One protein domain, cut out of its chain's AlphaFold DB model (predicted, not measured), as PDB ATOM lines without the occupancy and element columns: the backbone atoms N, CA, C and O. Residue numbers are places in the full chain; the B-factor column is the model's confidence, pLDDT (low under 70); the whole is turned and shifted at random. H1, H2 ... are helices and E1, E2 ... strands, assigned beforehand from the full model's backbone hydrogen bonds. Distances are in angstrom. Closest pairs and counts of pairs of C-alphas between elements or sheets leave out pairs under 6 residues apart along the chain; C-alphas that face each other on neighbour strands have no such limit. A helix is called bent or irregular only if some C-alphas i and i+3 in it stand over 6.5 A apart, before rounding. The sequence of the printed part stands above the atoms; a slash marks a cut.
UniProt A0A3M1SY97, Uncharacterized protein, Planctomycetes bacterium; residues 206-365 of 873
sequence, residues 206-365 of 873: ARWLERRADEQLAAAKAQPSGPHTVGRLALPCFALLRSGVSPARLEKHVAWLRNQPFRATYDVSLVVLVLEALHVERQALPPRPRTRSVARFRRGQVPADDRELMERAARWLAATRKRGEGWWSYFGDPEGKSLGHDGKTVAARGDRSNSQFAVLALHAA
ATOM      1  N   ALA A 206     -19.727  13.723  18.190       97.69
ATOM      2  CA  ALA A 206     -19.663  12.438  18.873       97.69
ATOM      3  C   ALA A 206     -20.295  11.334  18.016       97.69
ATOM      4  O   ALA A 206     -19.626  10.352  17.709       97.69
ATOM      5  N   ARG A 207     -21.517  11.535  17.494       97.12
ATOM      6  CA  ARG A 207     -22.162  10.556  16.595       97.12
ATOM      7  C   ARG A 207     -21.326  10.232  15.359       97.12
ATOM      8  O   ARG A 207     -21.341   9.096  14.887       97.12
ATOM      9  N   TRP A 208     -20.653  11.228  14.781       97.81
ATOM     10  CA  TRP A 208     -19.763  11.003  13.646       97.81
ATOM     11  C   TRP A 208     -18.515  10.215  14.056       97.81
ATOM     12  O   TRP A 208     -18.147   9.262  13.370       97.81
ATOM     13  N   LEU A 209     -17.901  10.585  15.180       98.19
ATOM     14  CA  LEU A 209     -16.657  10.002  15.669       98.19
ATOM     15  C   LEU A 209     -16.836   8.560  16.161       98.19
ATOM     16  O   LEU A 209     -15.943   7.752  15.937       98.19
ATOM     17  N   GLU A 210     -17.988   8.201  16.735       96.94
ATOM     18  CA  GLU A 210     -18.299   6.817  17.127       96.94
ATOM     19  C   GLU A 210     -18.219   5.849  15.941       96.94
ATOM     20  O   GLU A 210     -17.561   4.816  16.033       96.94
ATOM     21  N   ARG A 211     -18.794   6.216  14.785       94.62
ATOM     22  CA  ARG A 211     -18.696   5.394  13.564       94.62
ATOM     23  C   ARG A 211     -17.251   5.238  13.094       94.62
ATOM     24  O   ARG A 211     -16.860   4.182  12.615       94.62
ATOM     25  N   ARG A 212     -16.444   6.290  13.243       95.75
ATOM     26  CA  ARG A 212     -15.021   6.241  12.890       95.75
ATOM     27  C   ARG A 212     -14.197   5.439  13.885       95.75
ATOM     28  O   ARG A 212     -13.221   4.833  13.466       95.75
ATOM     29  N   ALA A 213     -14.564   5.413  15.164       94.88
ATOM     30  CA  ALA A 213     -13.889   4.588  16.163       94.88
ATOM     31  C   ALA A 213     -14.002   3.094  15.815       94.88
ATOM     32  O   ALA A 213     -13.003   2.381  15.903       94.88
ATOM     33  N   ASP A 214     -15.158   2.654  15.303       94.00
ATOM     34  CA  ASP A 214     -15.343   1.288  14.798       94.00
ATOM     35  C   ASP A 214     -14.407   0.974  13.616       94.00
ATOM     36  O   ASP A 214     -13.739  -0.063  13.603       94.00
ATOM     37  N   GLU A 215     -14.309   1.892  12.645       93.69
ATOM     38  CA  GLU A 215     -13.380   1.780  11.507       93.69
ATOM     39  C   GLU A 215     -11.914   1.736  11.978       93.69
ATOM     40  O   GLU A 215     -11.130   0.913  11.502       93.69
ATOM     41  N   GLN A 216     -11.541   2.587  12.943       92.62
ATOM     42  CA  GLN A 216     -10.194   2.611  13.523       92.62
ATOM     43  C   GLN A 216      -9.881   1.316  14.275       92.62
ATOM     44  O   GLN A 216      -8.767   0.816  14.158       92.62
ATOM     45  N   LEU A 217     -10.840   0.735  15.001       95.31
ATOM     46  CA  LEU A 217     -10.658  -0.552  15.671       95.31
ATOM     47  C   LEU A 217     -10.449  -1.688  14.665       95.31
ATOM     48  O   LEU A 217      -9.569  -2.523  14.867       95.31
ATOM     49  N   ALA A 218     -11.229  -1.722  13.582       94.00
ATOM     50  CA  ALA A 218     -11.048  -2.711  12.521       94.00
ATOM     51  C   ALA A 218      -9.660  -2.582  11.871       94.00
ATOM     52  O   ALA A 218      -8.939  -3.574  11.745       94.00
ATOM     53  N   ALA A 219      -9.242  -1.354  11.544       90.38
ATOM     54  CA  ALA A 219      -7.913  -1.077  11.003       90.38
ATOM     55  C   ALA A 219      -6.791  -1.445  11.991       90.38
ATOM     56  O   ALA A 219      -5.789  -2.042  11.597       90.38
ATOM     57  N   ALA A 220      -6.971  -1.151  13.281       90.31
ATOM     58  CA  ALA A 220      -6.007  -1.469  14.328       90.31
ATOM     59  C   ALA A 220      -5.831  -2.981  14.519       90.31
ATOM     60  O   ALA A 220      -4.710  -3.449  14.704       90.31
ATOM     61  N   LYS A 221      -6.914  -3.760  14.411       91.56
ATOM     62  CA  LYS A 221      -6.852  -5.230  14.422       91.56
ATOM     63  C   LYS A 221      -6.155  -5.797  13.185       91.56
ATOM     64  O   LYS A 221      -5.459  -6.799  13.303       91.56
ATOM     65  N   ALA A 222      -6.320  -5.162  12.025       88.75
ATOM     66  CA  ALA A 222      -5.657  -5.579  10.792       88.75
ATOM     67  C   ALA A 222      -4.149  -5.258  10.783       88.75
ATOM     68  O   ALA A 222      -3.372  -5.992  10.178       88.75
ATOM     69  N   GLN A 223      -3.725  -4.175  11.447       81.69
ATOM     70  CA  GLN A 223      -2.323  -3.740  11.516       81.69
ATOM     71  C   GLN A 223      -1.901  -3.368  12.955       81.69
ATOM     72  O   GLN A 223      -1.634  -2.195  13.254       81.69
ATOM     73  N   PRO A 224      -1.787  -4.357  13.863       72.81
ATOM     74  CA  PRO A 224      -1.567  -4.114  15.293       72.81
ATOM     75  C   PRO A 224      -0.188  -3.519  15.620       72.81
ATOM     76  O   PRO A 224      -0.002  -2.933  16.681       72.81
ATOM     77  N   SER A 225       0.788  -3.640  14.716       68.94
ATOM     78  CA  SER A 225       2.160  -3.140  14.880       68.94
ATOM     79  C   SER A 225       2.442  -1.806  14.175       68.94
ATOM     80  O   SER A 225       3.591  -1.366  14.161       68.94
ATOM     81  N   GLY A 226       1.426  -1.158  13.594       65.06
ATOM     82  CA  GLY A 226       1.584   0.146  12.948       65.06
ATOM     83  C   GLY A 226       2.004   1.263  13.924       65.06
ATOM     84  O   GLY A 226       1.695   1.210  15.120       65.06
ATOM     85  N   PRO A 227       2.710   2.305  13.446       65.19
ATOM     86  CA  PRO A 227       3.085   3.437  14.284       65.19
ATOM     87  C   PRO A 227       1.836   4.171  14.789       65.19
ATOM     88  O   PRO A 227       0.970   4.571  14.005       65.19
ATOM     89  N   HIS A 228       1.772   4.374  16.105       77.44
ATOM     90  CA  HIS A 228       0.671   5.034  16.812       77.44
ATOM     91  C   HIS A 228      -0.708   4.374  16.647       77.44
ATOM     92  O   HIS A 228      -1.733   5.045  16.795       77.44
ATOM     93  N   THR A 229      -0.771   3.075  16.321       85.62
ATOM     94  CA  THR A 229      -2.042   2.353  16.137       85.62
ATOM     95  C   THR A 229      -2.940   2.452  17.374       85.62
ATOM     96  O   THR A 229      -4.141   2.692  17.240       85.62
ATOM     97  N   VAL A 230      -2.374   2.342  18.581       92.31
ATOM     98  CA  VAL A 230      -3.142   2.449  19.829       92.31
ATOM     99  C   VAL A 230      -3.615   3.886  20.029       92.31
ATOM    100  O   VAL A 230      -4.791   4.108  20.310       92.31
ATOM    101  N   GLY A 231      -2.742   4.873  19.802       91.94
ATOM    102  CA  GLY A 231      -3.083   6.292  19.931       91.94
ATOM    103  C   GLY A 231      -4.195   6.747  18.976       91.94
ATOM    104  O   GLY A 231      -5.065   7.527  19.370       91.94
ATOM    105  N   ARG A 232      -4.224   6.219  17.742       91.75
ATOM    106  CA  ARG A 232      -5.271   6.510  16.740       91.75
ATOM    107  C   ARG A 232      -6.668   6.072  17.172       91.75
ATOM    108  O   ARG A 232      -7.634   6.702  16.752       91.75
ATOM    109  N   LEU A 233      -6.778   5.037  18.008       95.62
ATOM    110  CA  LEU A 233      -8.050   4.600  18.582       95.62
ATOM    111  C   LEU A 233      -8.319   5.229  19.960       95.62
ATOM    112  O   LEU A 233      -9.442   5.649  20.240       95.62
ATOM    113  N   ALA A 234      -7.299   5.317  20.813       97.50
ATOM    114  CA  ALA A 234      -7.440   5.802  22.182       97.50
ATOM    115  C   ALA A 234      -7.889   7.272  22.243       97.50
ATOM    116  O   ALA A 234      -8.739   7.606  23.066       97.50
ATOM    117  N   LEU A 235      -7.391   8.139  21.349       97.94
ATOM    118  CA  LEU A 235      -7.805   9.546  21.310       97.94
ATOM    119  C   LEU A 235      -9.311   9.711  20.995       97.94
ATOM    120  O   LEU A 235      -9.986  10.396  21.768       97.94
ATOM    121  N   PRO A 236      -9.874   9.079  19.941       98.19
ATOM    122  CA  PRO A 236     -11.317   9.050  19.732       98.19
ATOM    123  C   PRO A 236     -12.105   8.533  20.934       98.19
ATOM    124  O   PRO A 236     -13.060   9.183  21.347       98.19
ATOM    125  N   CYS A 237     -11.691   7.416  21.542       98.44
ATOM    126  CA  CYS A 237     -12.360   6.881  22.732       98.44
ATOM    127  C   CYS A 237     -12.369   7.893  23.886       98.44
ATOM    128  O   CYS A 237     -13.416   8.126  24.489       98.44
ATOM    129  N   PHE A 238     -11.235   8.545  24.156       98.44
ATOM    130  CA  PHE A 238     -11.127   9.577  25.186       98.44
ATOM    131  C   PHE A 238     -12.075  10.756  24.918       98.44
ATOM    132  O   PHE A 238     -12.832  11.160  25.803       98.44
ATOM    133  N   ALA A 239     -12.100  11.272  23.686       98.19
ATOM    134  CA  ALA A 239     -12.982  12.373  23.304       98.19
ATOM    135  C   ALA A 239     -14.474  12.001  23.381       98.19
ATOM    136  O   ALA A 239     -15.295  12.827  23.786       98.19
ATOM    137  N   LEU A 240     -14.832  10.764  23.027       98.31
ATOM    138  CA  LEU A 240     -16.200  10.248  23.109       98.31
ATOM    139  C   LEU A 240     -16.676  10.124  24.562       98.31
ATOM    140  O   LEU A 240     -17.757  10.621  24.881       98.31
ATOM    141  N   LEU A 241     -15.851   9.559  25.451       96.69
ATOM    142  CA  LEU A 241     -16.139   9.483  26.890       96.69
ATOM    143  C   LEU A 241     -16.345  10.887  27.480       96.69
ATOM    144  O   LEU A 241     -17.364  11.165  28.110       96.69
ATOM    145  N   ARG A 242     -15.442  11.827  27.170       94.38
ATOM    146  CA  ARG A 242     -15.555  13.237  27.589       94.38
ATOM    147  C   ARG A 242     -16.750  13.968  26.973       94.38
ATOM    148  O   ARG A 242     -17.193  14.971  27.522       94.38
ATOM    149  N   SER A 243     -17.304  13.460  25.876       93.44
ATOM    150  CA  SER A 243     -18.533  13.970  25.257       93.44
ATOM    151  C   SER A 243     -19.810  13.355  25.841       93.44
ATOM    152  O   SER A 243     -20.902  13.749  25.441       93.44
ATOM    153  N   GLY A 244     -19.698  12.433  26.804       88.06
ATOM    154  CA  GLY A 244     -20.835  11.783  27.460       88.06
ATOM    155  C   GLY A 244     -21.314  10.503  26.776       88.06
ATOM    156  O   GLY A 244     -22.396  10.015  27.095       88.06
ATOM    157  N   VAL A 245     -20.538   9.939  25.844       92.94
ATOM    158  CA  VAL A 245     -20.824   8.596  25.324       92.94
ATOM    159  C   VAL A 245     -20.551   7.583  26.429       92.94
ATOM    160  O   VAL A 245     -19.449   7.522  26.967       92.94
ATOM    161  N   SER A 246     -21.562   6.783  26.769       92.44
ATOM    162  CA  SER A 246     -21.468   5.805  27.855       92.44
ATOM    163  C   SER A 246     -20.355   4.775  27.600       92.44
ATOM    164  O   SER A 246     -20.294   4.255  26.477       92.44
ATOM    165  N   PRO A 247     -19.580   4.371  28.625       93.25
ATOM    166  CA  PRO A 247     -18.555   3.330  28.509       93.25
ATOM    167  C   PRO A 247     -19.027   2.038  27.826       93.25
ATOM    168  O   PRO A 247     -18.291   1.478  27.019       93.25
ATOM    169  N   ALA A 248     -20.277   1.615  28.055       94.31
ATOM    170  CA  ALA A 248     -20.869   0.424  27.436       94.31
ATOM    171  C   ALA A 248     -20.837   0.453  25.894       94.31
ATOM    172  O   ALA A 248     -20.572  -0.554  25.246       94.31
ATOM    173  N   ARG A 249     -21.021   1.626  25.275       95.69
ATOM    174  CA  ARG A 249     -20.960   1.773  23.805       95.69
ATOM    175  C   ARG A 249     -19.537   1.629  23.260       95.69
ATOM    176  O   ARG A 249     -19.354   1.356  22.077       95.69
ATOM    177  N   LEU A 250     -18.531   1.795  24.116       96.81
ATOM    178  CA  LEU A 250     -17.115   1.699  23.772       96.81
ATOM    179  C   LEU A 250     -16.463   0.415  24.295       96.81
ATOM    180  O   LEU A 250     -15.257   0.252  24.124       96.81
ATOM    181  N   GLU A 251     -17.233  -0.518  24.859       96.44
ATOM    182  CA  GLU A 251     -16.728  -1.718  25.536       96.44
ATOM    183  C   GLU A 251     -15.719  -2.499  24.684       96.44
ATOM    184  O   GLU A 251     -14.584  -2.710  25.109       96.44
ATOM    185  N   LYS A 252     -16.068  -2.832  23.433       97.19
ATOM    186  CA  LYS A 252     -15.169  -3.558  22.513       97.19
ATOM    187  C   LYS A 252     -13.873  -2.805  22.185       97.19
ATOM    188  O   LYS A 252     -12.852  -3.430  21.907       97.19
ATOM    189  N   HIS A 253     -13.912  -1.471  22.198       97.69
ATOM    190  CA  HIS A 253     -12.750  -0.623  21.931       97.69
ATOM    191  C   HIS A 253     -11.828  -0.604  23.148       97.69
ATOM    192  O   HIS A 253     -10.628  -0.836  23.024       97.69
ATOM    193  N   VAL A 254     -12.400  -0.385  24.333       96.56
ATOM    194  CA  VAL A 254     -11.684  -0.360  25.614       96.56
ATOM    195  C   VAL A 254     -11.084  -1.730  25.925       96.56
ATOM    196  O   VAL A 254      -9.918  -1.809  26.299       96.56
ATOM    197  N   ALA A 255     -11.827  -2.814  25.690       96.94
ATOM    198  CA  ALA A 255     -11.331  -4.178  25.836       96.94
ATOM    199  C   ALA A 255     -10.112  -4.442  24.941       96.94
ATOM    200  O   ALA A 255      -9.146  -5.066  25.377       96.94
ATOM    201  N   TRP A 256     -10.110  -3.928  23.708       96.50
ATOM    202  CA  TRP A 256      -8.934  -4.019  22.848       96.50
ATOM    203  C   TRP A 256      -7.772  -3.181  23.397       96.50
ATOM    204  O   TRP A 256      -6.670  -3.710  23.520       96.50
ATOM    205  N   LEU A 257      -8.014  -1.924  23.797       96.00
ATOM    206  CA  LEU A 257      -6.992  -1.021  24.354       96.00
ATOM    207  C   LEU A 257      -6.309  -1.588  25.609       96.00
ATOM    208  O   LEU A 257      -5.088  -1.497  25.721       96.00
ATOM    209  N   ARG A 258      -7.067  -2.224  26.514       95.44
ATOM    210  CA  ARG A 258      -6.542  -2.849  27.746       95.44
ATOM    211  C   ARG A 258      -5.514  -3.955  27.485       95.44
ATOM    212  O   ARG A 258      -4.683  -4.224  28.344       95.44
ATOM    213  N   ASN A 259      -5.551  -4.568  26.303       93.25
ATOM    214  CA  ASN A 259      -4.689  -5.688  25.923       93.25
ATOM    215  C   ASN A 259      -3.488  -5.279  25.051       93.25
ATOM    216  O   ASN A 259      -2.793  -6.148  24.524       93.25
ATOM    217  N   GLN A 260      -3.241  -3.979  24.854       91.56
ATOM    218  CA  GLN A 260      -2.154  -3.521  23.986       91.56
ATOM    219  C   GLN A 260      -0.815  -3.387  24.727       91.56
ATOM    220  O   GLN A 260      -0.786  -2.964  25.884       91.56
ATOM    221  N   PRO A 261       0.318  -3.702  24.067       89.88
ATOM    222  CA  PRO A 261       1.639  -3.526  24.657       89.88
ATOM    223  C   PRO A 261       2.021  -2.044  24.756       89.88
ATOM    224  O   PRO A 261       1.693  -1.233  23.888       89.88
ATOM    225  N   PHE A 262       2.805  -1.701  25.777       90.75
ATOM    226  CA  PHE A 262       3.360  -0.359  25.936       90.75
ATOM    227  C   PHE A 262       4.587  -0.183  25.039       90.75
ATOM    228  O   PHE A 262       5.566  -0.915  25.169       90.75
ATOM    229  N   ARG A 263       4.507   0.756  24.088       87.62
ATOM    230  CA  ARG A 263       5.552   0.978  23.068       87.62
ATOM    231  C   ARG A 263       5.835   2.448  22.798       87.62
ATOM    232  O   ARG A 263       6.988   2.840  22.665       87.62
ATOM    233  N   ALA A 264       4.785   3.255  22.671       90.50
ATOM    234  CA  ALA A 264       4.892   4.660  22.302       90.50
ATOM    235  C   ALA A 264       4.343   5.556  23.409       90.50
ATOM    236  O   ALA A 264       3.271   5.296  23.954       90.50
ATOM    237  N   THR A 265       5.060   6.638  23.705       92.75
ATOM    238  CA  THR A 265       4.700   7.597  24.759       92.75
ATOM    239  C   THR A 265       3.293   8.148  24.549       92.75
ATOM    240  O   THR A 265       2.485   8.137  25.475       92.75
ATOM    241  N   TYR A 266       2.977   8.576  23.323       93.62
ATOM    242  CA  TYR A 266       1.665   9.117  22.963       93.62
ATOM    243  C   TYR A 266       0.534   8.111  23.222       93.62
ATOM    244  O   TYR A 266      -0.474   8.430  23.849       93.62
ATOM    245  N   ASP A 267       0.741   6.877  22.779       94.31
ATOM    246  CA  ASP A 267      -0.222   5.786  22.851       94.31
ATOM    247  C   ASP A 267      -0.531   5.413  24.304       94.31
ATOM    248  O   ASP A 267      -1.694   5.391  24.708       94.31
ATOM    249  N   VAL A 268       0.512   5.188  25.108       95.38
ATOM    250  CA  VAL A 268       0.377   4.828  26.528       95.38
ATOM    251  C   VAL A 268      -0.252   5.973  27.320       95.38
ATOM    252  O   VAL A 268      -1.115   5.738  28.163       95.38
ATOM    253  N   SER A 269       0.110   7.219  27.000       97.19
ATOM    254  CA  SER A 269      -0.497   8.400  27.621       97.19
ATOM    255  C   SER A 269      -2.005   8.452  27.381       97.19
ATOM    256  O   SER A 269      -2.776   8.666  28.312       97.19
ATOM    257  N   LEU A 270      -2.451   8.213  26.145       97.75
ATOM    258  CA  LEU A 270      -3.877   8.205  25.823       97.75
ATOM    259  C   LEU A 270      -4.625   7.041  26.472       97.75
ATOM    260  O   LEU A 270      -5.774   7.226  26.860       97.75
ATOM    261  N   VAL A 271      -3.998   5.872  26.639       97.56
ATOM    262  CA  VAL A 271      -4.604   4.760  27.390       97.56
ATOM    263  C   VAL A 271      -4.878   5.175  28.835       97.56
ATOM    264  O   VAL A 271      -5.994   4.984  29.305       97.56
ATOM    265  N   VAL A 272      -3.921   5.815  29.517       97.69
ATOM    266  CA  VAL A 272      -4.132   6.333  30.883       97.69
ATOM    267  C   VAL A 272      -5.303   7.319  30.934       97.69
ATOM    268  O   VAL A 272      -6.152   7.222  31.819       97.69
ATOM    269  N   LEU A 273      -5.396   8.226  29.959       97.44
ATOM    270  CA  LEU A 273      -6.490   9.199  29.879       97.44
ATOM    271  C   LEU A 273      -7.849   8.546  29.586       97.44
ATOM    272  O   LEU A 273      -8.866   8.995  30.111       97.44
ATOM    273  N   VAL A 274      -7.887   7.472  28.789       98.25
ATOM    274  CA  VAL A 274      -9.097   6.658  28.596       98.25
ATOM    275  C   VAL A 274      -9.500   5.987  29.908       98.25
ATOM    276  O   VAL A 274     -10.668   6.071  30.271       98.25
ATOM    277  N   LEU A 275      -8.558   5.371  30.631       96.94
ATOM    278  CA  LEU A 275      -8.834   4.711  31.913       96.94
ATOM    279  C   LEU A 275      -9.383   5.688  32.957       96.94
ATOM    280  O   LEU A 275     -10.320   5.345  33.667       96.94
ATOM    281  N   GLU A 276      -8.861   6.918  33.016       94.19
ATOM    282  CA  GLU A 276      -9.463   7.977  33.831       94.19
ATOM    283  C   GLU A 276     -10.885   8.295  33.344       94.19
ATOM    284  O   GLU A 276     -11.831   8.276  34.127       94.19
ATOM    285  N   ALA A 277     -11.058   8.567  32.048       94.94
ATOM    286  CA  ALA A 277     -12.327   9.029  31.493       94.94
ATOM    287  C   ALA A 277     -13.473   8.008  31.590       94.94
ATOM    288  O   ALA A 277     -14.631   8.419  31.582       94.94
ATOM    289  N   LEU A 278     -13.180   6.708  31.707       94.88
ATOM    290  CA  LEU A 278     -14.187   5.672  31.980       94.88
ATOM    291  C   LEU A 278     -14.926   5.908  33.299       94.88
ATOM    292  O   LEU A 278     -16.096   5.550  33.413       94.88
ATOM    293  N   HIS A 279     -14.239   6.526  34.260       89.38
ATOM    294  CA  HIS A 279     -14.715   6.739  35.625       89.38
ATOM    295  C   HIS A 279     -14.897   8.220  35.930       89.38
ATOM    296  O   HIS A 279     -14.935   8.617  37.088       89.38
ATOM    297  N   VAL A 280     -15.013   9.057  34.900       84.81
ATOM    298  CA  VAL A 280     -15.368  10.465  35.051       84.81
ATOM    299  C   VAL A 280     -16.834  10.650  34.685       84.81
ATOM    300  O   VAL A 280     -17.253  10.416  33.553       84.81
ATOM    301  N   GLU A 281     -17.612  11.156  35.635       79.38
ATOM    302  CA  GLU A 281     -18.994  11.546  35.402       79.38
ATOM    303  C   GLU A 281     -19.036  12.905  34.695       79.38
ATOM    304  O   GLU A 281     -18.525  13.911  35.198       79.38
ATOM    305  N   ARG A 282     -19.667  12.947  33.518       82.31
ATOM    306  CA  ARG A 282     -19.965  14.190  32.803       82.31
ATOM    307  C   ARG A 282     -21.360  14.675  33.176       82.31
ATOM    308  O   ARG A 282     -22.356  14.107  32.735       82.31
ATOM    309  N   GLN A 283     -21.433  15.801  33.873       75.19
ATOM    310  CA  GLN A 283     -22.681  16.499  34.145       75.19
ATOM    311  C   GLN A 283     -22.886  17.626  33.127       75.19
ATOM    312  O   GLN A 283     -22.082  18.557  33.038       75.19
ATOM    313  N   ALA A 284     -23.977  17.569  32.363       70.50
ATOM    314  CA  ALA A 284     -24.367  18.675  31.493       70.50
ATOM    315  C   ALA A 284     -24.798  19.887  32.334       70.50
ATOM    316  O   ALA A 284     -25.590  19.764  33.268       70.50
ATOM    317  N   LEU A 285     -24.290  21.068  31.989       60.16
ATOM    318  CA  LEU A 285     -24.674  22.318  32.632       60.16
ATOM    319  C   LEU A 285     -25.855  22.949  31.883       60.16
ATOM    320  O   LEU A 285     -25.855  22.987  30.649       60.16
ATOM    321  N   PRO A 286     -26.855  23.501  32.594       55.09
ATOM    322  CA  PRO A 286     -27.942  24.208  31.939       55.09
ATOM    323  C   PRO A 286     -27.400  25.443  31.200       55.09
ATOM    324  O   PRO A 286     -26.531  26.143  31.733       55.09
ATOM    325  N   PRO A 287     -27.932  25.775  30.011       59.78
ATOM    326  CA  PRO A 287     -27.474  26.922  29.237       59.78
ATOM    327  C   PRO A 287     -27.747  28.221  30.011       59.78
ATOM    328  O   PRO A 287     -28.899  28.626  30.195       59.78
ATOM    329  N   ARG A 288     -26.692  28.904  30.479       56.91
ATOM    330  CA  ARG A 288     -26.799  30.158  31.243       56.91
ATOM    331  C   ARG A 288     -26.013  31.293  30.572       56.91
ATOM    332  O   ARG A 288     -24.992  31.055  29.936       56.91
ATOM    333  N   PRO A 289     -26.431  32.566  30.728       45.84
ATOM    334  CA  PRO A 289     -25.774  33.668  30.029       45.84
ATOM    335  C   PRO A 289     -24.303  33.946  30.381       45.84
ATOM    336  O   PRO A 289     -23.659  34.733  29.693       45.84
ATOM    337  N   ARG A 290     -23.787  33.339  31.455       49.62
ATOM    338  CA  ARG A 290     -22.436  33.572  31.996       49.62
ATOM    339  C   ARG A 290     -21.649  32.286  32.266       49.62
ATOM    340  O   ARG A 290     -20.576  32.359  32.855       49.62
ATOM    341  N   THR A 291     -22.177  31.123  31.886       56.84
ATOM    342  CA  THR A 291     -21.424  29.867  31.982       56.84
ATOM    343  C   THR A 291     -20.294  29.863  30.953       56.84
ATOM    344  O   THR A 291     -20.453  30.362  29.839       56.84
ATOM    345  N   ARG A 292     -19.130  29.356  31.370       66.44
ATOM    346  CA  ARG A 292     -17.883  29.296  30.581       66.44
ATOM    347  C   ARG A 292     -17.542  27.867  30.146       66.44
ATOM    348  O   ARG A 292     -16.392  27.561  29.858       66.44
ATOM    349  N   SER A 293     -18.544  26.997  30.199       73.81
ATOM    350  CA  SER A 293     -18.524  25.605  29.768       73.81
ATOM    351  C   SER A 293     -19.972  25.133  29.594       73.81
ATOM    352  O   SER A 293     -20.901  25.743  30.133       73.81
ATOM    353  N   VAL A 294     -20.161  24.037  28.864       65.75
ATOM    354  CA  VAL A 294     -21.429  23.288  28.764       65.75
ATOM    355  C   VAL A 294     -21.464  22.051  29.657       65.75
ATOM    356  O   VAL A 294     -22.519  21.439  29.807       65.75
ATOM    357  N   ALA A 295     -20.334  21.669  30.247       73.31
ATOM    358  CA  ALA A 295     -20.223  20.484  31.079       73.31
ATOM    359  C   ALA A 295     -19.338  20.745  32.297       73.31
ATOM    360  O   ALA A 295     -18.440  21.591  32.273       73.31
ATOM    361  N   ARG A 296     -19.599  19.987  33.359       74.44
ATOM    362  CA  ARG A 296     -18.676  19.787  34.468       74.44
ATOM    363  C   ARG A 296     -18.357  18.305  34.554       74.44
ATOM    364  O   ARG A 296     -19.201  17.461  34.264       74.44
ATOM    365  N   PHE A 297     -17.136  18.010  34.959       79.31
ATOM    366  CA  PHE A 297     -16.665  16.655  35.145       79.31
ATOM    367  C   PHE A 297     -16.411  16.410  36.624       79.31
ATOM    368  O   PHE A 297     -15.851  17.268  37.308       79.31
ATOM    369  N   ARG A 298     -16.814  15.238  37.101       74.94
ATOM    370  CA  ARG A 298     -16.510  14.756  38.442       74.94
ATOM    371  C   ARG A 298     -15.732  13.457  38.311       74.94
ATOM    372  O   ARG A 298     -16.194  12.531  37.647       74.94
ATOM    373  N   ARG A 299     -14.540  13.405  38.903       78.62
ATOM    374  CA  ARG A 299     -13.760  12.167  38.958       78.62
ATOM    375  C   ARG A 299     -14.487  11.185  39.881       78.62
ATOM    376  O   ARG A 299     -15.043  11.587  40.893       78.62
ATOM    377  N   GLY A 300     -14.572   9.935  39.462       75.62
ATOM    378  CA  GLY A 300     -15.065   8.820  40.254       75.62
ATOM    379  C   GLY A 300     -13.920   7.884  40.621       75.62
ATOM    380  O   GLY A 300     -12.781   8.048  40.178       75.62
ATOM    381  N   GLN A 301     -14.229   6.880  41.434       80.69
ATOM    382  CA  GLN A 301     -13.250   5.879  41.835       80.69
ATOM    383  C   GLN A 301     -12.903   4.961  40.656       80.69
ATOM    384  O   GLN A 301     -13.789   4.368  40.046       80.69
ATOM    385  N   VAL A 302     -11.607   4.804  40.378       85.31
ATOM    386  CA  VAL A 302     -11.112   3.848  39.379       85.31
ATOM    387  C   VAL A 302     -11.137   2.427  39.981       85.31
ATOM    388  O   VAL A 302     -10.519   2.220  41.031       85.31
ATOM    389  N   PRO A 303     -11.823   1.445  39.360       88.31
ATOM    390  CA  PRO A 303     -11.831   0.044  39.779       88.31
ATOM    391  C   PRO A 303     -10.431  -0.575  39.805       88.31
ATOM    392  O   PRO A 303      -9.532  -0.112  39.107       88.31
ATOM    393  N   ALA A 304     -10.265  -1.654  40.576       88.38
ATOM    394  CA  ALA A 304      -8.967  -2.289  40.816       88.38
ATOM    395  C   ALA A 304      -8.216  -2.653  39.522       88.38
ATOM    396  O   ALA A 304      -7.071  -2.239  39.367       88.38
ATOM    397  N   ASP A 305      -8.871  -3.330  38.575       89.50
ATOM    398  CA  ASP A 305      -8.241  -3.777  37.323       89.50
ATOM    399  C   ASP A 305      -7.761  -2.600  36.457       89.50
ATOM    400  O   ASP A 305      -6.638  -2.590  35.945       89.50
ATOM    401  N   ASP A 306      -8.594  -1.561  36.323       93.38
ATOM    402  CA  ASP A 306      -8.233  -0.347  35.582       93.38
ATOM    403  C   ASP A 306      -7.130   0.435  36.304       93.38
ATOM    404  O   ASP A 306      -6.244   0.998  35.656       93.38
ATOM    405  N   ARG A 307      -7.146   0.445  37.643       92.81
ATOM    406  CA  ARG A 307      -6.114   1.077  38.467       92.81
ATOM    407  C   ARG A 307      -4.781   0.350  38.333       92.81
ATOM    408  O   ARG A 307      -3.763   1.015  38.176       92.81
ATOM    409  N   GLU A 308      -4.766  -0.981  38.314       95.06
ATOM    410  CA  GLU A 308      -3.546  -1.767  38.103       95.06
ATOM    411  C   GLU A 308      -2.928  -1.479  36.727       95.06
ATOM    412  O   GLU A 308      -1.725  -1.212  36.613       95.06
ATOM    413  N   LEU A 309      -3.749  -1.467  35.672       96.06
ATOM    414  CA  LEU A 309      -3.280  -1.132  34.329       96.06
ATOM    415  C   LEU A 309      -2.761   0.313  34.257       96.06
ATOM    416  O   LEU A 309      -1.705   0.557  33.668       96.06
ATOM    417  N   MET A 310      -3.464   1.256  34.890       96.88
ATOM    418  CA  MET A 310      -3.047   2.656  34.993       96.88
ATOM    419  C   MET A 310      -1.705   2.792  35.726       96.88
ATOM    420  O   MET A 310      -0.820   3.493  35.242       96.88
ATOM    421  N   GLU A 311      -1.506   2.089  36.843       96.12
ATOM    422  CA  GLU A 311      -0.245   2.075  37.591       96.12
ATOM    423  C   GLU A 311       0.908   1.495  36.763       96.12
ATOM    424  O   GLU A 311       2.025   2.016  36.805       96.12
ATOM    425  N   ARG A 312       0.669   0.420  36.001       95.75
ATOM    426  CA  ARG A 312       1.672  -0.168  35.099       95.75
ATOM    427  C   ARG A 312       2.046   0.797  33.974       95.75
ATOM    428  O   ARG A 312       3.232   0.984  33.706       95.75
ATOM    429  N   ALA A 313       1.057   1.430  33.344       95.62
ATOM    430  CA  ALA A 313       1.267   2.411  32.283       95.62
ATOM    431  C   ALA A 313       2.010   3.657  32.794       95.62
ATOM    432  O   ALA A 313       2.965   4.115  32.168       95.62
ATOM    433  N   ALA A 314       1.630   4.172  33.966       96.00
ATOM    434  CA  ALA A 314       2.272   5.326  34.584       96.00
ATOM    435  C   ALA A 314       3.724   5.025  34.998       96.00
ATOM    436  O   ALA A 314       4.616   5.834  34.746       96.00
ATOM    437  N   ARG A 315       3.996   3.829  35.543       94.19
ATOM    438  CA  ARG A 315       5.368   3.362  35.811       94.19
ATOM    439  C   ARG A 315       6.197   3.255  34.535       94.19
ATOM    440  O   ARG A 315       7.352   3.672  34.533       94.19
ATOM    441  N   TRP A 316       5.611   2.753  33.450       94.06
ATOM    442  CA  TRP A 316       6.280   2.697  32.150       94.06
ATOM    443  C   TRP A 316       6.607   4.101  31.618       94.06
ATOM    444  O   TRP A 316       7.738   4.351  31.204       94.06
ATOM    445  N   LEU A 317       5.673   5.055  31.701       94.94
ATOM    446  CA  LEU A 317       5.920   6.454  31.322       94.94
ATOM    447  C   LEU A 317       7.027   7.082  32.179       94.94
ATOM    448  O   LEU A 317       7.941   7.706  31.647       94.94
ATOM    449  N   ALA A 318       6.996   6.881  33.497       93.69
ATOM    450  CA  ALA A 318       8.039   7.370  34.391       93.69
ATOM    451  C   ALA A 318       9.412   6.761  34.059       93.69
ATOM    452  O   ALA A 318      10.419   7.469  34.084       93.69
ATOM    453  N   ALA A 319       9.466   5.468  33.729       90.25
ATOM    454  CA  ALA A 319      10.704   4.772  33.396       90.25
ATOM    455  C   ALA A 319      11.290   5.205  32.046       90.25
ATOM    456  O   ALA A 319      12.502   5.353  31.964       90.25
ATOM    457  N   THR A 320      10.446   5.433  31.036       90.62
ATOM    458  CA  THR A 320      10.856   5.739  29.650       90.62
ATOM    459  C   THR A 320      11.321   7.169  29.418       90.62
ATOM    460  O   THR A 320      11.945   7.449  28.390       90.62
ATOM    461  N   ARG A 321      11.043   8.084  30.350       92.31
ATOM    462  CA  ARG A 321      11.584   9.446  30.308       92.31
ATOM    463  C   ARG A 321      13.115   9.408  30.327       92.31
ATOM    464  O   ARG A 321      13.727   8.532  30.943       92.31
ATOM    465  N   LYS A 322      13.766  10.418  29.756       90.94
ATOM    466  CA  LYS A 322      15.204  10.609  29.956       90.94
ATOM    467  C   LYS A 322      15.473  11.037  31.408       90.94
ATOM    468  O   LYS A 322      15.304  12.205  31.751       90.94
ATOM    469  N   ARG A 323      15.894  10.086  32.250       88.81
ATOM    470  CA  ARG A 323      16.296  10.342  33.649       88.81
ATOM    471  C   ARG A 323      17.353  11.445  33.733       88.81
ATOM    472  O   ARG A 323      18.280  11.467  32.923       88.81
ATOM    473  N   GLY A 324      17.206  12.326  34.717       88.69
ATOM    474  CA  GLY A 324      18.026  13.522  34.911       88.69
ATOM    475  C   GLY A 324      17.686  14.688  33.976       88.69
ATOM    476  O   GLY A 324      18.237  15.771  34.147       88.69
ATOM    477  N   GLU A 325      16.796  14.496  32.996       91.00
ATOM    478  CA  GLU A 325      16.464  15.524  32.004       91.00
ATOM    479  C   GLU A 325      14.956  15.777  31.828       91.00
ATOM    480  O   GLU A 325      14.594  16.812  31.272       91.00
ATOM    481  N   GLY A 326      14.076  14.871  32.272       91.44
ATOM    482  CA  GLY A 326      12.640  15.155  32.413       91.44
ATOM    483  C   GLY A 326      11.832  15.251  31.122       91.44
ATOM    484  O   GLY A 326      10.800  15.918  31.093       91.44
ATOM    485  N   TRP A 327      12.278  14.608  30.042       93.25
ATOM    486  CA  TRP A 327      11.589  14.649  28.750       93.25
ATOM    487  C   TRP A 327      11.365  13.271  28.133       93.25
ATOM    488  O   TRP A 327      12.042  12.300  28.468       93.25
ATOM    489  N   TRP A 328      10.430  13.213  27.181       93.19
ATOM    490  CA  TRP A 328      10.101  12.019  26.409       93.19
ATOM    491  C   TRP A 328      10.351  12.221  24.914       93.19
ATOM    492  O   TRP A 328      10.293  13.334  24.382       93.19
ATOM    493  N   SER A 329      10.601  11.102  24.242       89.88
ATOM    494  CA  SER A 329      10.579  10.966  22.784       89.88
ATOM    495  C   SER A 329       9.426  10.037  22.366       89.88
ATOM    496  O   SER A 329       8.586   9.672  23.190       89.88
ATOM    497  N   TYR A 330       9.333   9.695  21.083       86.44
ATOM    498  CA  TYR A 330       8.215   8.975  20.462       86.44
ATOM    499  C   TYR A 330       7.981   7.570  21.020       86.44
ATOM    500  O   TYR A 330       6.837   7.233  21.341       86.44
ATOM    501  N   PHE A 331       9.045   6.782  21.170       86.94
ATOM    502  CA  PHE A 331       8.971   5.385  21.598       86.94
ATOM    503  C   PHE A 331       9.775   5.140  22.875       86.94
ATOM    504  O   PHE A 331      10.635   5.945  23.240       86.94
ATOM    505  N   GLY A 332       9.487   4.026  23.542       83.31
ATOM    506  CA  GLY A 332      10.232   3.540  24.696       83.31
ATOM    507  C   GLY A 332      10.504   2.042  24.591       83.31
ATOM    508  O   GLY A 332       9.672   1.312  24.047       83.31
ATOM    509  N   ASP A 333      11.648   1.586  25.101       76.44
ATOM    510  CA  ASP A 333      11.932   0.154  25.267       76.44
ATOM    511  C   ASP A 333      11.510  -0.354  26.668       76.44
ATOM    512  O   ASP A 333      11.203   0.451  27.561       76.44
ATOM    513  N   PRO A 334      11.422  -1.683  26.874       62.84
ATOM    514  CA  PRO A 334      11.119  -2.279  28.178       62.84
ATOM    515  C   PRO A 334      12.106  -1.887  29.288       62.84
ATOM    516  O   PRO A 334      11.737  -1.895  30.462       62.84
ATOM    517  N   GLU A 335      13.334  -1.515  28.929       69.38
ATOM    518  CA  GLU A 335      14.388  -1.058  29.836       69.38
ATOM    519  C   GLU A 335      14.271   0.433  30.212       69.38
ATOM    520  O   GLU A 335      15.040   0.926  31.041       69.38
ATOM    521  N   GLY A 336      13.304   1.164  29.646       66.19
ATOM    522  CA  GLY A 336      13.041   2.568  29.963       66.19
ATOM    523  C   GLY A 336      13.876   3.577  29.166       66.19
ATOM    524  O   GLY A 336      14.049   4.717  29.595       66.19
ATOM    525  N   LYS A 337      14.408   3.219  27.997       77.69
ATOM    526  CA  LYS A 337      15.104   4.167  27.114       77.69
ATOM    527  C   LYS A 337      14.114   4.908  26.228       77.69
ATOM    528  O   LYS A 337      13.280   4.297  25.571       77.69
ATOM    529  N   SER A 338      14.268   6.229  26.137       80.69
ATOM    530  CA  SER A 338      13.579   7.067  25.147       80.69
ATOM    531  C   SER A 338      14.180   6.875  23.749       80.69
ATOM    532  O   SER A 338      15.360   7.160  23.531       80.69
ATOM    533  N   LEU A 339      13.361   6.455  22.785       83.69
ATOM    534  CA  LEU A 339      13.753   6.176  21.400       83.69
ATOM    535  C   LEU A 339      13.162   7.200  20.413       83.69
ATOM    536  O   LEU A 339      12.090   7.775  20.635       83.69
ATOM    537  N   GLY A 340      13.892   7.460  19.327       81.38
ATOM    538  CA  GLY A 340      13.519   8.379  18.247       81.38
ATOM    539  C   GLY A 340      12.401   7.842  17.346       81.38
ATOM    540  O   GLY A 340      11.856   6.774  17.591       81.38
ATOM    541  N   HIS A 341      12.058   8.572  16.279       79.88
ATOM    542  CA  HIS A 341      10.966   8.214  15.352       79.88
ATOM    543  C   HIS A 341      11.102   6.837  14.685       79.88
ATOM    544  O   HIS A 341      10.105   6.274  14.243       79.88
ATOM    545  N   ASP A 342      12.322   6.312  14.591       78.56
ATOM    546  CA  ASP A 342      12.606   4.989  14.035       78.56
ATOM    547  C   ASP A 342      12.297   3.844  15.014       78.56
ATOM    548  O   ASP A 342      12.329   2.679  14.617       78.56
ATOM    549  N   GLY A 343      12.011   4.165  16.284       78.94
ATOM    550  CA  GLY A 343      11.766   3.203  17.354       78.94
ATOM    551  C   GLY A 343      12.978   2.331  17.685       78.94
ATOM    552  O   GLY A 343      12.806   1.274  18.282       78.94
ATOM    553  N   LYS A 344      14.185   2.735  17.268       80.94
ATOM    554  CA  LYS A 344      15.421   1.946  17.404       80.94
ATOM    555  C   LYS A 344      16.569   2.753  17.990       80.94
ATOM    556  O   LYS A 344      17.313   2.247  18.825       80.94
ATOM    557  N   THR A 345      16.723   4.001  17.564       84.00
ATOM    558  CA  THR A 345      17.845   4.842  17.979       84.00
ATOM    559  C   THR A 345      17.479   5.567  19.268       84.00
ATOM    560  O   THR A 345      16.413   6.181  19.355       84.00
ATOM    561  N   VAL A 346      18.364   5.534  20.270       82.31
ATOM    562  CA  VAL A 346      18.192   6.326  21.498       82.31
ATOM    563  C   VAL A 346      18.106   7.798  21.113       82.31
ATOM    564  O   VAL A 346      18.992   8.338  20.450       82.31
ATOM    565  N   ALA A 347      17.017   8.453  21.507       83.25
ATOM    566  CA  ALA A 347      16.791   9.838  21.144       83.25
ATOM    567  C   ALA A 347      17.849  10.730  21.806       83.25
ATOM    568  O   ALA A 347      18.042  10.688  23.018       83.25
ATOM    569  N   ALA A 348      18.507  11.581  21.017       82.38
ATOM    570  CA  ALA A 348      19.439  12.581  21.543       82.38
ATOM    571  C   ALA A 348      18.718  13.747  22.251       82.38
ATOM    572  O   ALA A 348      19.335  14.504  22.995       82.38
ATOM    573  N   ARG A 349      17.421  13.929  21.972       83.62
ATOM    574  CA  ARG A 349      16.572  15.003  22.501       83.62
ATOM    575  C   ARG A 349      15.099  14.629  22.372       83.62
ATOM    576  O   ARG A 349      14.724  13.962  21.409       83.62
ATOM    577  N   GLY A 350      14.283  15.108  23.306       88.75
ATOM    578  CA  GLY A 350      12.830  14.964  23.271       88.75
ATOM    579  C   GLY A 350      12.122  16.104  22.548       88.75
ATOM    580  O   GLY A 350      12.729  17.109  22.148       88.75
ATOM    581  N   ASP A 351      10.802  15.978  22.461       91.69
ATOM    582  CA  ASP A 351       9.912  17.024  21.973       91.69
ATOM    583  C   ASP A 351       8.777  17.326  22.964       91.69
ATOM    584  O   ASP A 351       8.291  16.457  23.695       91.69
ATOM    585  N   ARG A 352       8.338  18.587  22.985       94.38
ATOM    586  CA  ARG A 352       7.253  19.052  23.866       94.38
ATOM    587  C   ARG A 352       5.893  18.534  23.449       94.38
ATOM    588  O   ARG A 352       4.971  18.500  24.264       94.38
ATOM    589  N   SER A 353       5.741  18.209  22.167       92.06
ATOM    590  CA  SER A 353       4.464  17.780  21.617       92.06
ATOM    591  C   SER A 353       4.026  16.473  22.260       92.06
ATOM    592  O   SER A 353       2.882  16.354  22.686       92.06
ATOM    593  N   ASN A 354       4.963  15.543  22.399       91.38
ATOM    594  CA  ASN A 354       4.767  14.234  22.979       91.38
ATOM    595  C   ASN A 354       4.966  14.243  24.502       91.38
ATOM    596  O   ASN A 354       4.149  13.681  25.231       91.38
ATOM    597  N   SER A 355       5.979  14.966  25.002       95.62
ATOM    598  CA  SER A 355       6.236  15.070  26.450       95.62
ATOM    599  C   SER A 355       5.034  15.616  27.224       95.62
ATOM    600  O   SER A 355       4.748  15.139  28.314       95.62
ATOM    601  N   GLN A 356       4.267  16.560  26.664       96.00
ATOM    602  CA  GLN A 356       3.077  17.069  27.358       96.00
ATOM    603  C   GLN A 356       1.993  16.002  27.567       96.00
ATOM    604  O   GLN A 356       1.223  16.114  28.513       96.00
ATOM    605  N   PHE A 357       1.883  14.998  26.685       96.56
ATOM    606  CA  PHE A 357       0.902  13.925  26.862       96.56
ATOM    607  C   PHE A 357       1.349  12.976  27.963       96.56
ATOM    608  O   PHE A 357       0.512  12.598  28.776       96.56
ATOM    609  N   ALA A 358       2.650  12.680  28.047       97.00
ATOM    610  CA  ALA A 358       3.205  11.925  29.166       97.00
ATOM    611  C   ALA A 358       2.944  12.645  30.493       97.00
ATOM    612  O   ALA A 358       2.407  12.047  31.420       97.00
ATOM    613  N   VAL A 359       3.241  13.947  30.558       97.81
ATOM    614  CA  VAL A 359       3.004  14.764  31.757       97.81
ATOM    615  C   VAL A 359       1.517  14.810  32.117       97.81
ATOM    616  O   VAL A 359       1.171  14.605  33.277       97.81
ATOM    617  N   LEU A 360       0.628  15.003  31.139       96.38
ATOM    618  CA  LEU A 360      -0.821  14.998  31.361       96.38
ATOM    619  C   LEU A 360      -1.330  13.635  31.855       96.38
ATOM    620  O   LEU A 360      -2.154  13.581  32.760       96.38
ATOM    621  N   ALA A 361      -0.842  12.534  31.284       97.44
ATOM    622  CA  ALA A 361      -1.219  11.186  31.696       97.44
ATOM    623  C   ALA A 361      -0.722  10.859  33.110       97.44
ATOM    624  O   ALA A 361      -1.476  10.328  33.918       97.44
ATOM    625  N   LEU A 362       0.523  11.216  33.436       97.25
ATOM    626  CA  LEU A 362       1.069  11.068  34.785       97.25
ATOM    627  C   LEU A 362       0.292  11.915  35.800       97.25
ATOM    628  O   LEU A 362       0.037  11.459  36.911       97.25
ATOM    629  N   HIS A 363      -0.125  13.117  35.404       93.56
ATOM    630  CA  HIS A 363      -0.940  14.006  36.232       93.56
ATOM    631  C   HIS A 363      -2.332  13.414  36.483       93.56
ATOM    632  O   HIS A 363      -2.755  13.329  37.633       93.56
ATOM    633  N   ALA A 364      -2.989  12.886  35.447       92.81
ATOM    634  CA  ALA A 364      -4.258  12.169  35.576       92.81
ATOM    635  C   ALA A 364      -4.131  10.911  36.458       92.81
ATOM    636  O   ALA A 364      -4.963  10.681  37.332       92.81
ATOM    637  N   ALA A 365      -3.063  10.125  36.290       93.88
ATOM    638  CA  ALA A 365      -2.806   8.949  37.119       93.88
ATOM    639  C   ALA A 365      -2.600   9.326  38.597       93.88
ATOM    640  O   ALA A 365      -3.209   8.715  39.478       93.88
TER     641      ALA A 365
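Overview. This is residues 206 to 365 of the 873 residues of an uncharacterized protein of Planctomycetes bacterium (UniProt A0A3M1SY97). Look for a bundle of helices with H4 in its middle: H2 packs on one side of H4, with H1 and H3 beyond it, and H5 and H6 pack on H4 elsewhere. A hairpin of strands, E1 and E2, lies at one end, and a long loop, residues 321 to 351, at the other. The 160 printed residues include six named helices and two named strands, in the order H1 H2 H3 H4 E1 E2 H5 H6; the sheet, E1 - E2, is antiparallel and the class is mostly helix. The whole is compact, with a radius of gyration of the C-alphas of 16.5 A and spans of 51 by 37 by 30 A.

Along the chain. Find E1, residues 280 to 284, from C-alpha 280 at (-15.368, 10.465, 35.051), and E2, residues 295 to 299. Before them come H1, residues 206 to 222, 24.2 A long from C-alpha 206 at (-19.663, 12.438, 18.873); H2, residues 229 to 242, 20.8 A; H3, residues 247 to 258, irregular, with C-alphas 249 and 252 8.0 A apart; and H4, residues 265 to 277. After them come H5, residues 304 to 320, 24.1 A, and H6, residues 352 to 365.

Arrangement. In the hairpin E1 and E2, N 281 and O 298 are 2.8 A apart, within hydrogen-bond range. The helices form an up and down bundle, each running against the one before. H4 touches H2 (closest C-alphas Gly 231 and Asp 267, 4.1 A), H5 (Val 272 and Met 310, 5.6 A) and H6 (Ser 269 and Ala 361, 5.0 A). H2 touches H1 at Thr 229 and Ala 220, 5.8 A, and H3 at Leu 241 and Pro 247, 6.8 A. Every O i to N i+4 pair is within hydrogen-bond range in H4 and H5; H1 has 12 of 13, H2 8 of 10, H3 6 of 8, H6 9 of 10.

Size, cuts and confidence. The C-alphas farthest apart, Pro 289 and Thr 345, are 53.7 A apart. The printed part has no cut, and the link H5 to H6 is long. Confidence is under 70 at residues 225 to 227, 285 to 292, 294 and 334 to 336.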